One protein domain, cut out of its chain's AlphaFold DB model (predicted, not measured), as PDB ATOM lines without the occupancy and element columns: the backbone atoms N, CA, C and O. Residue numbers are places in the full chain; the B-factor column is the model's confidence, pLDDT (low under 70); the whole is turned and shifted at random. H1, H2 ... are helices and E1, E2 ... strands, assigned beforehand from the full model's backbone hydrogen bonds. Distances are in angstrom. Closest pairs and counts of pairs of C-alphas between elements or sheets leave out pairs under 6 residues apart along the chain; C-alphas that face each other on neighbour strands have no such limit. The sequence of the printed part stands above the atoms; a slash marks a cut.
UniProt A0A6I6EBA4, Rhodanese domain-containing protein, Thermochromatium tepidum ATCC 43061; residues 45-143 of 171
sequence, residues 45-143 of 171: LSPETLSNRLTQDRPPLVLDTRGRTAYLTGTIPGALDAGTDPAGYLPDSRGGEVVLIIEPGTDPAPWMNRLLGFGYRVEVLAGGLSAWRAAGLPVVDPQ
ATOM      1  N   LEU A  45      23.767  25.458  48.995       96.06
ATOM      2  CA  LEU A  45      22.582  25.973  48.318       96.06
ATOM      3  C   LEU A  45      21.324  25.367  48.944       96.06
ATOM      4  O   LEU A  45      21.283  24.160  49.185       96.06
ATOM      5  N   SER A  46      20.293  26.178  49.200       97.88
ATOM      6  CA  SER A  46      19.019  25.662  49.721       97.88
ATOM      7  C   SER A  46      18.249  24.875  48.647       97.88
ATOM      8  O   SER A  46      18.414  25.158  47.451       97.88
ATOM      9  N   PRO A  47      17.371  23.933  49.035       98.38
ATOM     10  CA  PRO A  47      16.528  23.215  48.084       98.38
ATOM     11  C   PRO A  47      15.670  24.125  47.197       98.38
ATOM     12  O   PRO A  47      15.613  23.938  45.986       98.38
ATOM     13  N   GLU A  48      15.054  25.154  47.772       98.31
ATOM     14  CA  GLU A  48      14.184  26.097  47.060       98.31
ATOM     15  C   GLU A  48      14.986  26.924  46.054       98.31
ATOM     16  O   GLU A  48      14.551  27.145  44.924       98.31
ATOM     17  N   THR A  49      16.196  27.343  46.440       98.12
ATOM     18  CA  THR A  49      17.085  28.087  45.543       98.12
ATOM     19  C   THR A  49      17.523  27.212  44.373       98.12
ATOM     20  O   THR A  49      17.481  27.668  43.231       98.12
ATOM     21  N   LEU A  50      17.897  25.952  44.630       98.19
ATOM     22  CA  LEU A  50      18.210  24.998  43.566       98.19
ATOM     23  C   LEU A  50      17.000  24.781  42.650       98.19
ATOM     24  O   LEU A  50      17.146  24.893  41.438       98.19
ATOM     25  N   SER A  51      15.807  24.553  43.204       98.00
ATOM     26  CA  SER A  51      14.589  24.361  42.405       98.00
ATOM     27  C   SER A  51      14.303  25.550  41.491       98.00
ATOM     28  O   SER A  51      13.937  25.347  40.338       98.00
ATOM     29  N   ASN A  52      14.504  26.779  41.970       97.25
ATOM     30  CA  ASN A  52      14.336  27.978  41.151       97.25
ATOM     31  C   ASN A  52      15.403  28.094  40.057       97.25
ATOM     32  O   ASN A  52      15.104  28.550  38.960       97.25
ATOM     33  N   ARG A  53      16.651  27.688  40.319       96.56
ATOM     34  CA  ARG A  53      17.707  27.686  39.292       96.56
ATOM     35  C   ARG A  53      17.477  26.619  38.222       96.56
ATOM     36  O   ARG A  53      17.814  26.847  37.066       96.56
ATOM     37  N   LEU A  54      16.876  25.485  38.582       96.00
ATOM     38  CA  LEU A  54      16.560  24.407  37.638       96.00
ATOM     39  C   LEU A  54      15.498  24.791  36.591       96.00
ATOM     40  O   LEU A  54      15.389  24.103  35.581       96.00
ATOM     41  N   THR A  55      14.741  25.876  36.793       94.81
ATOM     42  CA  THR A  55      13.754  26.377  35.815       94.81
ATOM     43  C   THR A  55      14.307  27.450  34.874       94.81
ATOM     44  O   THR A  55      13.590  27.916  33.992       94.81
ATOM     45  N   GLN A  56      15.564  27.862  35.055       93.56
ATOM     46  CA  GLN A  56      16.214  28.881  34.229       93.56
ATOM     47  C   GLN A  56      16.747  28.287  32.919       93.56
ATOM     48  O   GLN A  56      16.985  27.087  32.825       93.56
ATOM     49  N   ASP A  57      17.027  29.140  31.927       92.06
ATOM     50  CA  ASP A  57      17.545  28.720  30.609       92.06
ATOM     51  C   ASP A  57      18.895  27.985  30.676       92.06
ATOM     52  O   ASP A  57      19.249  27.218  29.781       92.06
ATOM     53  N   ARG A  58      19.687  28.255  31.720       89.00
ATOM     54  CA  ARG A  58      21.001  27.645  31.959       89.00
ATOM     55  C   ARG A  58      21.062  27.095  33.383       89.00
ATOM     56  O   ARG A  58      21.685  27.725  34.239       89.00
ATOM     57  N   PRO A  59      20.398  25.962  33.653       93.75
ATOM     58  CA  PRO A  59      20.385  25.382  34.984       93.75
ATOM     59  C   PRO A  59      21.774  24.828  35.343       93.75
ATOM     60  O   PRO A  59      22.530  24.426  34.449       93.75
ATOM     61  N   PRO A  60      22.133  24.782  36.637       94.56
ATOM     62  CA  PRO A  60      23.349  24.111  37.069       94.56
ATOM     63  C   PRO A  60      23.240  22.606  36.814       94.56
ATOM     64  O   PRO A  60      22.154  22.023  36.864       94.56
ATOM     65  N   LEU A  61      24.380  21.955  36.604       93.56
ATOM     66  CA  LEU A  61      24.432  20.503  36.565       93.56
ATOM     67  C   LEU A  61      24.254  19.944  37.978       93.56
ATOM     68  O   LEU A  61      24.937  20.378  38.903       93.56
ATOM     69  N   VAL A  62      23.389  18.949  38.148       95.69
ATOM     70  CA  VAL A  62      23.189  18.290  39.444       95.69
ATOM     71  C   VAL A  62      23.808  16.901  39.404       95.69
ATOM     72  O   VAL A  62      23.431  16.078  38.571       95.69
ATOM     73  N   LEU A  63      24.758  16.642  40.301       94.88
ATOM     74  CA  LEU A  63      25.415  15.344  40.433       94.88
ATOM     75  C   LEU A  63      24.992  14.680  41.735       94.88
ATOM     76  O   LEU A  63      25.190  15.226  42.821       94.88
ATOM     77  N   ASP A  64      24.431  13.485  41.619       95.88
ATOM     78  CA  ASP A  64      24.104  12.644  42.755       95.88
ATOM     79  C   ASP A  64      25.262  11.696  43.042       95.88
ATOM     80  O   ASP A  64      25.567  10.804  42.248       95.88
ATOM     81  N   THR A  65      25.926  11.909  44.178       95.81
ATOM     82  CA  THR A  65      27.136  11.169  44.542       95.81
ATOM     83  C   THR A  65      26.884  10.132  45.639       95.81
ATOM     84  O   THR A  65      27.823   9.594  46.225       95.81
ATOM     85  N   ARG A  66      25.613   9.867  45.974       95.00
ATOM     86  CA  ARG A  66      25.211   8.945  47.057       95.00
ATOM     87  C   ARG A  66      25.382   7.469  46.685       95.00
ATOM     88  O   ARG A  66      25.172   6.579  47.506       95.00
ATOM     89  N   GLY A  67      25.772   7.202  45.441       93.25
ATOM     90  CA  GLY A  67      25.914   5.868  44.880       93.25
ATOM     91  C   GLY A  67      24.634   5.355  44.226       93.25
ATOM     92  O   GLY A  67      23.518   5.795  44.511       93.25
ATOM     93  N   ARG A  68      24.813   4.368  43.346       92.00
ATOM     94  CA  ARG A  68      23.777   3.904  42.418       92.00
ATOM     95  C   ARG A  68      22.488   3.459  43.108       92.00
ATOM     96  O   ARG A  68      21.406   3.818  42.665       92.00
ATOM     97  N   THR A  69      22.572   2.704  44.203       92.69
ATOM     98  CA  THR A  69      21.376   2.229  44.920       92.69
ATOM     99  C   THR A  69      20.554   3.393  45.486       92.69
ATOM    100  O   THR A  69      19.333   3.410  45.349       92.69
ATOM    101  N   ALA A  70      21.209   4.398  46.074       93.81
ATOM    102  CA  ALA A  70      20.532   5.577  46.612       93.81
ATOM    103  C   ALA A  70      19.933   6.450  45.499       93.81
ATOM    104  O   ALA A  70      18.804   6.916  45.634       93.81
ATOM    105  N   TYR A  71      20.649   6.616  44.385       94.44
ATOM    106  CA  TYR A  71      20.161   7.325  43.201       94.44
ATOM    107  C   TYR A  71      18.902   6.666  42.617       94.44
ATOM    108  O   TYR A  71      17.892   7.330  42.386       94.44
ATOM    109  N   LEU A  72      18.937   5.341  42.434       93.00
ATOM    110  CA  LEU A  72      17.839   4.570  41.849       93.00
ATOM    111  C   LEU A  72      16.572   4.563  42.715       93.00
ATOM    112  O   LEU A  72      15.488   4.471  42.167       93.00
ATOM    113  N   THR A  73      16.682   4.695  44.038       91.75
ATOM    114  CA  THR A  73      15.504   4.796  44.930       91.75
ATOM    115  C   THR A  73      14.888   6.198  44.973       91.75
ATOM    116  O   THR A  73      13.830   6.399  45.570       91.75
ATOM    117  N   GLY A  74      15.542   7.184  44.358       94.38
ATOM    118  CA  GLY A  74      14.992   8.513  44.159       94.38
ATOM    119  C   GLY A  74      16.056   9.601  44.159       94.38
ATOM    120  O   GLY A  74      16.962   9.604  44.999       94.38
ATOM    121  N   THR A  75      15.898  10.571  43.263       97.25
ATOM    122  CA  THR A  75      16.791  11.725  43.108       97.25
ATOM    123  C   THR A  75      16.035  12.970  42.620       97.25
ATOM    124  O   THR A  75      14.824  12.935  42.385       97.25
ATOM    125  N   ILE A  76      16.740  14.090  42.484       97.00
ATOM    126  CA  ILE A  76      16.202  15.338  41.931       97.00
ATOM    127  C   ILE A  76      15.980  15.173  40.414       97.00
ATOM    128  O   ILE A  76      16.849  14.617  39.740       97.00
ATOM    129  N   PRO A  77      14.859  15.654  39.842       94.31
ATOM    130  CA  PRO A  77      14.648  15.647  38.397       94.31
ATOM    131  C   PRO A  77      15.841  16.240  37.631       94.31
ATOM    132  O   PRO A  77      16.261  17.362  37.902       94.31
ATOM    133  N   GLY A  78      16.384  15.488  36.670       91.62
ATOM    134  CA  GLY A  78      17.526  15.915  35.852       91.62
ATOM    135  C   GLY A  78      18.909  15.726  36.490       91.62
ATOM    136  O   GLY A  78      19.907  16.007  35.828       91.62
ATOM    137  N   ALA A  79      18.997  15.235  37.730       94.81
ATOM    138  CA  ALA A  79      20.275  14.865  38.333       94.81
ATOM    139  C   ALA A  79      20.908  13.656  37.628       94.81
ATOM    140  O   ALA A  79      20.204  12.767  37.150       94.81
ATOM    141  N   LEU A  80      22.241  13.615  37.594       92.69
ATOM    142  CA  LEU A  80      23.011  12.513  37.018       92.69
ATOM    143  C   LEU A  80      23.605  11.621  38.112       92.69
ATOM    144  O   LEU A  80      24.099  12.122  39.123       92.69
ATOM    145  N   ASP A  81      23.603  10.307  37.877       93.25
ATOM    146  CA  ASP A  81      24.307   9.326  38.712       93.25
ATOM    147  C   ASP A  81      25.818   9.475  38.511       93.25
ATOM    148  O   ASP A  81      26.365   9.038  37.496       93.25
ATOM    149  N   ALA A  82      26.487  10.107  39.472       92.31
ATOM    150  CA  ALA A  82      27.936  10.282  39.455       92.31
ATOM    151  C   ALA A  82      28.670   9.158  40.213       92.31
ATOM    152  O   ALA A  82      29.897   9.069  40.151       92.31
ATOM    153  N   GLY A  83      27.937   8.279  40.909       92.12
ATOM    154  CA  GLY A  83      28.511   7.267  41.790       92.12
ATOM    155  C   GLY A  83      29.198   7.860  43.025       92.12
ATOM    156  O   GLY A  83      29.105   9.048  43.316       92.12
ATOM    157  N   THR A  84      29.882   7.018  43.797       92.88
ATOM    158  CA  THR A  84      30.588   7.457  45.014       92.88
ATOM    159  C   THR A  84      32.026   7.881  44.747       92.88
ATOM    160  O   THR A  84      32.573   8.669  45.515       92.88
ATOM    161  N   ASP A  85      32.634   7.366  43.678       91.81
ATOM    162  CA  ASP A  85      34.022   7.624  43.320       91.81
ATOM    163  C   ASP A  85      34.132   8.883  42.445       91.81
ATOM    164  O   ASP A  85      33.713   8.847  41.281       91.81
ATOM    165  N   PRO A  86      34.759   9.968  42.941       88.50
ATOM    166  CA  PRO A  86      35.040  11.146  42.133       88.50
ATOM    167  C   PRO A  86      35.783  10.800  40.845       88.50
ATOM    168  O   PRO A  86      35.640  11.511  39.857       88.50
ATOM    169  N   ALA A  87      36.576   9.721  40.820       86.00
ATOM    170  CA  ALA A  87      37.357   9.328  39.659       86.00
ATOM    171  C   ALA A  87      36.545   8.899  38.433       86.00
ATOM    172  O   ALA A  87      37.060   9.023  37.318       86.00
ATOM    173  N   GLY A  88      35.306   8.445  38.627       75.25
ATOM    174  CA  GLY A  88      34.516   7.810  37.576       75.25
ATOM    175  C   GLY A  88      33.855   8.787  36.608       75.25
ATOM    176  O   GLY A  88      33.971   8.614  35.396       75.25
ATOM    177  N   TYR A  89      33.173   9.812  37.125       70.69
ATOM    178  CA  TYR A  89      32.355  10.713  36.313       70.69
ATOM    179  C   TYR A  89      32.887  12.149  36.340       70.69
ATOM    180  O   TYR A  89      33.071  12.751  37.399       70.69
ATOM    181  N   LEU A  90      33.112  12.718  35.155       71.12
ATOM    182  CA  LEU A  90      33.294  14.151  34.951       71.12
ATOM    183  C   LEU A  90      32.421  14.577  33.773       71.12
ATOM    184  O   LEU A  90      32.430  13.887  32.756       71.12
ATOM    185  N   PRO A  91      31.698  15.699  33.871       69.75
ATOM    186  CA  PRO A  91      30.940  16.199  32.737       69.75
ATOM    187  C   PRO A  91      31.907  16.719  31.658       69.75
ATOM    188  O   PRO A  91      32.917  17.348  31.984       69.75
ATOM    189  N   ASP A  92      31.593  16.466  30.384       68.12
ATOM    190  CA  ASP A  92      32.476  16.724  29.225       68.12
ATOM    191  C   ASP A  92      32.831  18.210  29.016       68.12
ATOM    192  O   ASP A  92      33.797  18.556  28.328       68.12
ATOM    193  N   SER A  93      32.062  19.119  29.612       64.25
ATOM    194  CA  SER A  93      32.295  20.561  29.573       64.25
ATOM    195  C   SER A  93      33.469  20.979  30.472       64.25
ATOM    196  O   SER A  93      33.636  20.507  31.588       64.25
ATOM    197  N   ARG A  94      34.309  21.916  30.024       67.12
ATOM    198  CA  ARG A  94      35.289  22.556  30.918       67.12
ATOM    199  C   ARG A  94      34.588  23.680  31.681       67.12
ATOM    200  O   ARG A  94      34.295  24.719  31.097       67.12
ATOM    201  N   GLY A  95      34.333  23.463  32.969       78.06
ATOM    202  CA  GLY A  95      33.696  24.438  33.856       78.06
ATOM    203  C   GLY A  95      32.172  24.532  33.731       78.06
ATOM    204  O   GLY A  95      31.535  23.795  32.984       78.06
ATOM    205  N   GLY A  96      31.581  25.434  34.519       89.06
ATOM    206  CA  GLY A  96      30.130  25.549  34.706       89.06
ATOM    207  C   GLY A  96      29.744  25.576  36.184       89.06
ATOM    208  O   GLY A  96      30.616  25.622  37.052       89.06
ATOM    209  N   GLU A  97      28.445  25.579  36.473       93.44
ATOM    210  CA  GLU A  97      27.917  25.435  37.837       93.44
ATOM    211  C   GLU A  97      27.517  23.980  38.078       93.44
ATOM    212  O   GLU A  97      26.817  23.386  37.259       93.44
ATOM    213  N   VAL A  98      27.977  23.416  39.193       94.38
ATOM    214  CA  VAL A  98      27.666  22.053  39.623       94.38
ATOM    215  C   VAL A  98      27.137  22.090  41.045       94.38
ATOM    216  O   VAL A  98      27.742  22.702  41.926       94.38
ATOM    217  N   VAL A  99      26.037  21.384  41.276       96.81
ATOM    218  CA  VAL A  99      25.475  21.167  42.604       96.81
ATOM    219  C   VAL A  99      25.566  19.690  42.957       96.81
ATOM    220  O   VAL A  99      25.102  18.831  42.209       96.81
ATOM    221  N   LEU A 100      26.180  19.396  44.100       96.56
ATOM    222  CA  LEU A 100      26.366  18.037  44.596       96.56
ATOM    223  C   LEU A 100      25.243  17.637  45.554       96.56
ATOM    224  O   LEU A 100      24.938  18.362  46.504       96.56
ATOM    225  N   ILE A 101      24.697  16.440  45.355       97.31
ATOM    226  CA  ILE A 101      23.884  15.736  46.348       97.31
ATOM    227  C   ILE A 101      24.796  14.727  47.045       97.31
ATOM    228  O   ILE A 101      25.175  13.714  46.462       97.31
ATOM    229  N   ILE A 102      25.143  15.022  48.296       94.81
ATOM    230  CA  ILE A 102      26.074  14.230  49.108       94.81
ATOM    231  C   ILE A 102      25.282  13.443  50.155       94.81
ATOM    232  O   ILE A 102      24.282  13.931  50.692       94.81
ATOM    233  N   GLU A 103      25.728  12.223  50.449       92.56
ATOM    234  CA  GLU A 103      25.154  11.416  51.525       92.56
ATOM    235  C   GLU A 103      25.519  12.041  52.884       92.56
ATOM    236  O   GLU A 103      26.689  12.385  53.097       92.56
ATOM    237  N   PRO A 104      24.571  12.203  53.825       87.12
ATOM    238  CA  PRO A 104      24.866  12.752  55.142       87.12
ATOM    239  C   PRO A 104      26.043  12.038  55.823       87.12
ATOM    240  O   PRO A 104      26.103  10.812  55.869       87.12
ATOM    241  N   GLY A 105      26.988  12.812  56.359       86.44
ATOM    242  CA  GLY A 105      28.184  12.278  57.023       86.44
ATOM    243  C   GLY A 105      29.327  11.868  56.086       86.44
ATOM    244  O   GLY A 105      30.385  11.481  56.578       86.44
ATOM    245  N   THR A 106      29.163  11.984  54.766       90.44
ATOM    246  CA  THR A 106      30.255  11.777  53.799       90.44
ATOM    247  C   THR A 106      31.055  13.062  53.604       90.44
ATOM    248  O   THR A 106      30.475  14.143  53.501       90.44
ATOM    249  N   ASP A 107      32.384  12.952  53.530       91.25
ATOM    250  CA  ASP A 107      33.270  14.081  53.222       91.25
ATOM    251  C   ASP A 107      33.116  14.504  51.745       91.25
ATOM    252  O   ASP A 107      33.405  13.707  50.848       91.25
ATOM    253  N   PRO A 108      32.681  15.744  51.454       91.56
ATOM    254  CA  PRO A 108      32.534  16.229  50.084       91.56
ATOM    255  C   PRO A 108      33.854  16.703  49.455       91.56
ATOM    256  O   PRO A 108      33.895  16.932  48.242       91.56
ATOM    257  N   ALA A 109      34.934  16.855  50.232       92.38
ATOM    258  CA  ALA A 109      36.195  17.417  49.751       92.38
ATOM    259  C   ALA A 109      36.783  16.700  48.517       92.38
ATOM    260  O   ALA A 109      37.243  17.398  47.612       92.38
ATOM    261  N   PRO A 110      36.749  15.355  48.389       92.81
ATOM    262  CA  PRO A 110      37.266  14.670  47.202       92.81
ATOM    263  C   PRO A 110      36.556  15.078  45.902       92.81
ATOM    264  O   PRO A 110      37.214  15.375  44.902       92.81
ATOM    265  N   TRP A 111      35.221  15.154  45.928       93.44
ATOM    266  CA  TRP A 111      34.413  15.599  44.789       93.44
ATOM    267  C   TRP A 111      34.658  17.070  44.467       93.44
ATOM    268  O   TRP A 111      34.890  17.422  43.309       93.44
ATOM    269  N   MET A 112      34.665  17.924  45.492       92.69
ATOM    270  CA  MET A 112      34.907  19.355  45.325       92.69
ATOM    271  C   MET A 112      36.290  19.632  44.742       92.69
ATOM    272  O   MET A 112      36.389  20.341  43.746       92.69
ATOM    273  N   ASN A 113      37.349  19.041  45.301       91.88
ATOM    274  CA  ASN A 113      38.722  19.229  44.828       91.88
ATOM    275  C   ASN A 113      38.868  18.832  43.362       91.88
ATOM    276  O   ASN A 113      39.496  19.548  42.583       91.88
ATOM    277  N   ARG A 114      38.256  17.709  42.978       91.31
ATOM    278  CA  ARG A 114      38.273  17.261  41.593       91.31
ATOM    279  C   ARG A 114      37.568  18.268  40.689       91.31
ATOM    280  O   ARG A 114      38.189  18.780  39.768       91.31
ATOM    281  N   LEU A 115      36.306  18.588  40.959       91.75
ATOM    282  CA  LEU A 115      35.506  19.469  40.105       91.75
ATOM    283  C   LEU A 115      36.076  20.895  40.028       91.75
ATOM    284  O   LEU A 115      36.164  21.460  38.938       91.75
ATOM    285  N   LEU A 116      36.549  21.449  41.147       91.94
ATOM    286  CA  LEU A 116      37.258  22.732  41.174       91.94
ATOM    287  C   LEU A 116      38.531  22.681  40.313       91.94
ATOM    288  O   LEU A 116      38.793  23.612  39.554       91.94
ATOM    289  N   GLY A 117      39.281  21.573  40.362       89.94
ATOM    290  CA  GLY A 117      40.453  21.341  39.510       89.94
ATOM    291  C   GLY A 117      40.142  21.316  38.006       89.94
ATOM    292  O   GLY A 117      41.004  21.661  37.201       89.94
ATOM    293  N   PHE A 118      38.906  20.982  37.625       89.38
ATOM    294  CA  PHE A 118      38.407  21.049  36.243       89.38
ATOM    295  C   PHE A 118      37.714  22.382  35.896       89.38
ATOM    296  O   PHE A 118      37.185  22.534  34.793       89.38
ATOM    297  N   GLY A 119      37.741  23.367  36.801       90.62
ATOM    298  CA  GLY A 119      37.227  24.721  36.566       90.62
ATOM    299  C   GLY A 119      35.731  24.902  36.833       90.62
ATOM    300  O   GLY A 119      35.146  25.893  36.391       90.62
ATOM    301  N   TYR A 120      35.089  23.966  37.532       91.62
ATOM    302  CA  TYR A 120      33.688  24.096  37.930       91.62
ATOM    303  C   TYR A 120      33.522  24.984  39.164       91.62
ATOM    304  O   TYR A 120      34.377  25.018  40.045       91.62
ATOM    305  N   ARG A 121      32.379  25.666  39.264       93.38
ATOM    306  CA  ARG A 121      31.893  26.269  40.510       93.38
ATOM    307  C   ARG A 121      30.997  25.250  41.195       93.38
ATOM    308  O   ARG A 121      29.999  24.839  40.612       93.38
ATOM    309  N   VAL A 122      31.390  24.826  42.391       94.12
ATOM    310  CA  VAL A 122      30.760  23.706  43.092       94.12
ATOM    311  C   VAL A 122      30.041  24.211  44.334       94.12
ATOM    312  O   VAL A 122      30.654  24.858  45.183       94.12
ATOM    313  N   GLU A 123      28.763  23.874  44.445       96.81
ATOM    314  CA  GLU A 123      27.952  24.064  45.646       96.81
ATOM    315  C   GLU A 123      27.417  22.702  46.115       96.81
ATOM    316  O   GLU A 123      27.234  21.779  45.321       96.81
ATOM    317  N   VAL A 124      27.165  22.548  47.412       96.69
ATOM    318  CA  VAL A 124      26.546  21.341  47.981       96.69
ATOM    319  C   VAL A 124      25.097  21.646  48.341       96.69
ATOM    320  O   VAL A 124      24.802  22.676  48.948       96.69
ATOM    321  N   LEU A 125      24.177  20.747  47.998       97.81
ATOM    322  CA  LEU A 125      22.785  20.869  48.414       97.81
ATOM    323  C   LEU A 125      22.683  20.789  49.944       97.81
ATOM    324  O   LEU A 125      22.967  19.751  50.549       97.81
ATOM    325  N   ALA A 126      22.261  21.884  50.572       95.94
ATOM    326  CA  ALA A 126      22.114  21.974  52.017       95.94
ATOM    327  C   ALA A 126      21.099  20.933  52.514       95.94
ATOM    328  O   ALA A 126      19.958  20.896  52.057       95.94
ATOM    329  N   GLY A 127      21.525  20.070  53.440       94.31
ATOM    330  CA  GLY A 127      20.694  18.985  53.975       94.31
ATOM    331  C   GLY A 127      20.399  17.841  52.988       94.31
ATOM    332  O   GLY A 127      19.613  16.947  53.311       94.31
ATOM    333  N   GLY A 128      21.033  17.849  51.809       95.75
ATOM    334  CA  GLY A 128      20.935  16.795  50.801       95.75
ATOM    335  C   GLY A 128      19.505  16.530  50.319       95.75
ATOM    336  O   GLY A 128      18.616  17.383  50.387       95.75
ATOM    337  N   LEU A 129      19.263  15.307  49.840       96.94
ATOM    338  CA  LEU A 129      17.952  14.931  49.307       96.94
ATOM    339  C   LEU A 129      16.851  14.899  50.386       96.94
ATOM    340  O   LEU A 129      15.674  15.067  50.075       96.94
ATOM    341  N   SER A 130      17.205  14.697  51.656       96.06
ATOM    342  CA  SER A 130      16.237  14.715  52.758       96.06
ATOM    343  C   SER A 130      15.615  16.100  52.939       96.06
ATOM    344  O   SER A 130      14.393  16.202  53.034       96.06
ATOM    345  N   ALA A 131      16.423  17.165  52.912       96.94
ATOM    346  CA  ALA A 131      15.917  18.537  52.960       96.94
ATOM    347  C   ALA A 131      15.104  18.893  51.707       96.94
ATOM    348  O   ALA A 131      14.053  19.518  51.817       96.94
ATOM    349  N   TRP A 132      15.532  18.424  50.531       97.94
ATOM    350  CA  TRP A 132      14.765  18.572  49.291       97.94
ATOM    351  C   TRP A 132      13.359  17.971  49.387       97.94
ATOM    352  O   TRP A 132      12.376  18.629  49.054       97.94
ATOM    353  N   ARG A 133      13.243  16.746  49.916       97.06
ATOM    354  CA  ARG A 133      11.940  16.114  50.171       97.06
ATOM    355  C   ARG A 133      11.123  16.869  51.215       97.06
ATOM    356  O   ARG A 133       9.922  17.031  51.034       97.06
ATOM    357  N   ALA A 134      11.759  17.328  52.294       97.56
ATOM    358  CA  ALA A 134      11.087  18.078  53.353       97.56
ATOM    359  C   ALA A 134      10.512  19.416  52.854       97.56
ATOM    360  O   ALA A 134       9.469  19.845  53.340       97.56
ATOM    361  N   ALA A 135      11.138  20.029  51.845       97.56
ATOM    362  CA  ALA A 135      10.629  21.214  51.157       97.56
ATOM    363  C   ALA A 135       9.449  20.921  50.199       97.56
ATOM    364  O   ALA A 135       8.936  21.836  49.561       97.56
ATOM    365  N   GLY A 136       9.012  19.661  50.071       97.88
ATOM    366  CA  GLY A 136       7.907  19.263  49.189       97.88
ATOM    367  C   GLY A 136       8.253  19.303  47.696       97.88
ATOM    368  O   GLY A 136       7.354  19.337  46.858       97.88
ATOM    369  N   LEU A 137       9.545  19.321  47.357       97.75
ATOM    370  CA  LEU A 137      10.023  19.424  45.981       97.75
ATOM    371  C   LEU A 137       9.988  18.060  45.263       97.75
ATOM    372  O   LEU A 137      10.114  17.011  45.905       97.75
ATOM    373  N   PRO A 138       9.829  18.044  43.926       96.19
ATOM    374  CA  PRO A 138       9.639  16.811  43.169       96.19
ATOM    375  C   PRO A 138      10.861  15.893  43.244       96.19
ATOM    376  O   PRO A 138      11.999  16.343  43.144       96.19
ATOM    377  N   VAL A 139      10.615  14.591  43.365       96.19
ATOM    378  CA  VAL A 139      11.629  13.532  43.305       96.19
ATOM    379  C   VAL A 139      11.232  12.574  42.195       96.19
ATOM    380  O   VAL A 139      10.062  12.211  42.077       96.19
ATOM    381  N   VAL A 140      12.204  12.166  41.389       93.75
ATOM    382  CA  VAL A 140      12.021  11.119  40.383       93.75
ATOM    383  C   VAL A 140      12.633   9.828  40.884       93.75
ATOM    384  O   VAL A 140      13.684   9.850  41.519       93.75
ATOM    385  N   ASP A 141      11.983   8.713  40.576       89.50
ATOM    386  CA  ASP A 141      12.562   7.377  40.669       89.50
ATOM    387  C   ASP A 141      13.124   7.023  39.283       89.50
ATOM    388  O   ASP A 141      12.343   6.750  38.362       89.50
ATOM    389  N   PRO A 142      14.456   7.026  39.088       85.62
ATOM    390  CA  PRO A 142      15.044   6.667  37.805       85.62
ATOM    391  C   PRO A 142      14.648   5.258  37.337       85.62
ATOM    392  O   PRO A 142      14.566   5.034  36.130       85.62
ATOM    393  N   GLN A 143      14.346   4.315  38.240       75.94
ATOM    394  CA  GLN A 143      13.885   2.971  37.874       75.94
ATOM    395  C   GLN A 143      12.500   2.976  37.228       75.94
ATOM    396  O   GLN A 143      12.264   2.223  36.281       75.94
TER     397      GLN A 143
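AT A GLANCE: This is residues 45 to 143 of the 171 residues of the protein "Rhodanese domain-containing protein" of Thermochromatium tepidum ATCC 43061 (UniProt A0A6I6EBA4). A short sheet of three parallel strands, E1, E2 and E3, runs through the middle of the domain, with H3 packed over E3 on one side of it, while H1 and H4 lie on the side away from H3, towards the other end of the longest span. H2 sits beyond the last residue of E1, and a long stretch without named elements, residues 73 to 95, leads back to the sheet, pairing briefly beside E1. The printed part has 99 residues, with four named helices and three named strands in the order H1 E1 H2 E2 H3 E3 H4; the sheet order is E1 E2 E3. The class is mixed, helices and strands, with under half of the residues in named elements. The whole is compact, with a radius of gyration of the C-alphas of 12.5 A, and spans 34 by 30 by 24 A.

HOW THE PARTS SIT: Along the printed part come H1, residues 47 to 53, E1, 61 to 64, H2, 68 to 72, E2, 96 to 101, H3, 109 to 117, E3, 120 to 125, and H4, 128 to 134. H1 only grazes the sheet with residues 47 to 50, and it only just touches H4, with 3 pairs of C-alphas within 8 A, the closest those of Pro 47 and Trp 132 at 5.1 A; their lines are about perpendicular, at 80 degrees. E1 is an edge strand, parallel to E2 at 24 degrees, with N 63 and O 99 within hydrogen-bond range at 2.9 A. Residues 63 to 64 of E1 also pair in parallel with residues 80 to 81. H2 is only just not on the sheet, with 4 pairs of C-alphas within 10 A; its closest C-alpha pair with E1 is Asp 64 and Tyr 71, 6.6 A apart. E1, H2 and E2 make a strand-helix-strand unit, two parallel neighbour strands with a helix between them in the chain. E2, H3 and E3 make another, with a right-handed crossover. E2, the inner strand, is parallel to the edge strand E3 at 28 degrees, with N 121 and O 96 at 2.8 A. H3 is on the sheet at a height of 8.4 A over it, over E3 and along the strands, at 14 degrees to E3 on the local plane; their closest C-alphas are those of Met 112 and Val 122, at 6.4 A. H4 only grazes the sheet with residues 128 to 132. H3 is apart from H1, H2 and H4. In H1, H2, H3 and H4 every O i to N i+4 pair is within hydrogen-bond range.

IN THESE COORDINATES: H1 begins at C-alpha 47, (16.528, 23.215, 48.084), and measures 9.9 A from first to last C-alpha. E1 measures 10.0 A, H2 6.0 A and E2 16.5 A, E2 beginning at C-alpha 96, (30.130, 25.549, 34.706). H3 measures 11.8 A, E3 15.5 A and H4 10.3 A, H4 ending at C-alpha 134, (11.087, 18.078, 53.353).

THE WHOLE: The two C-alphas farthest apart, those of Gly 117 and Gly 136, are 34.0 A apart. The printed part has no cut. The link from H2 to E2, 23 residues, is long. The mean pLDDT of the printed part is 91.9, and residues 91 to 94 are under 70.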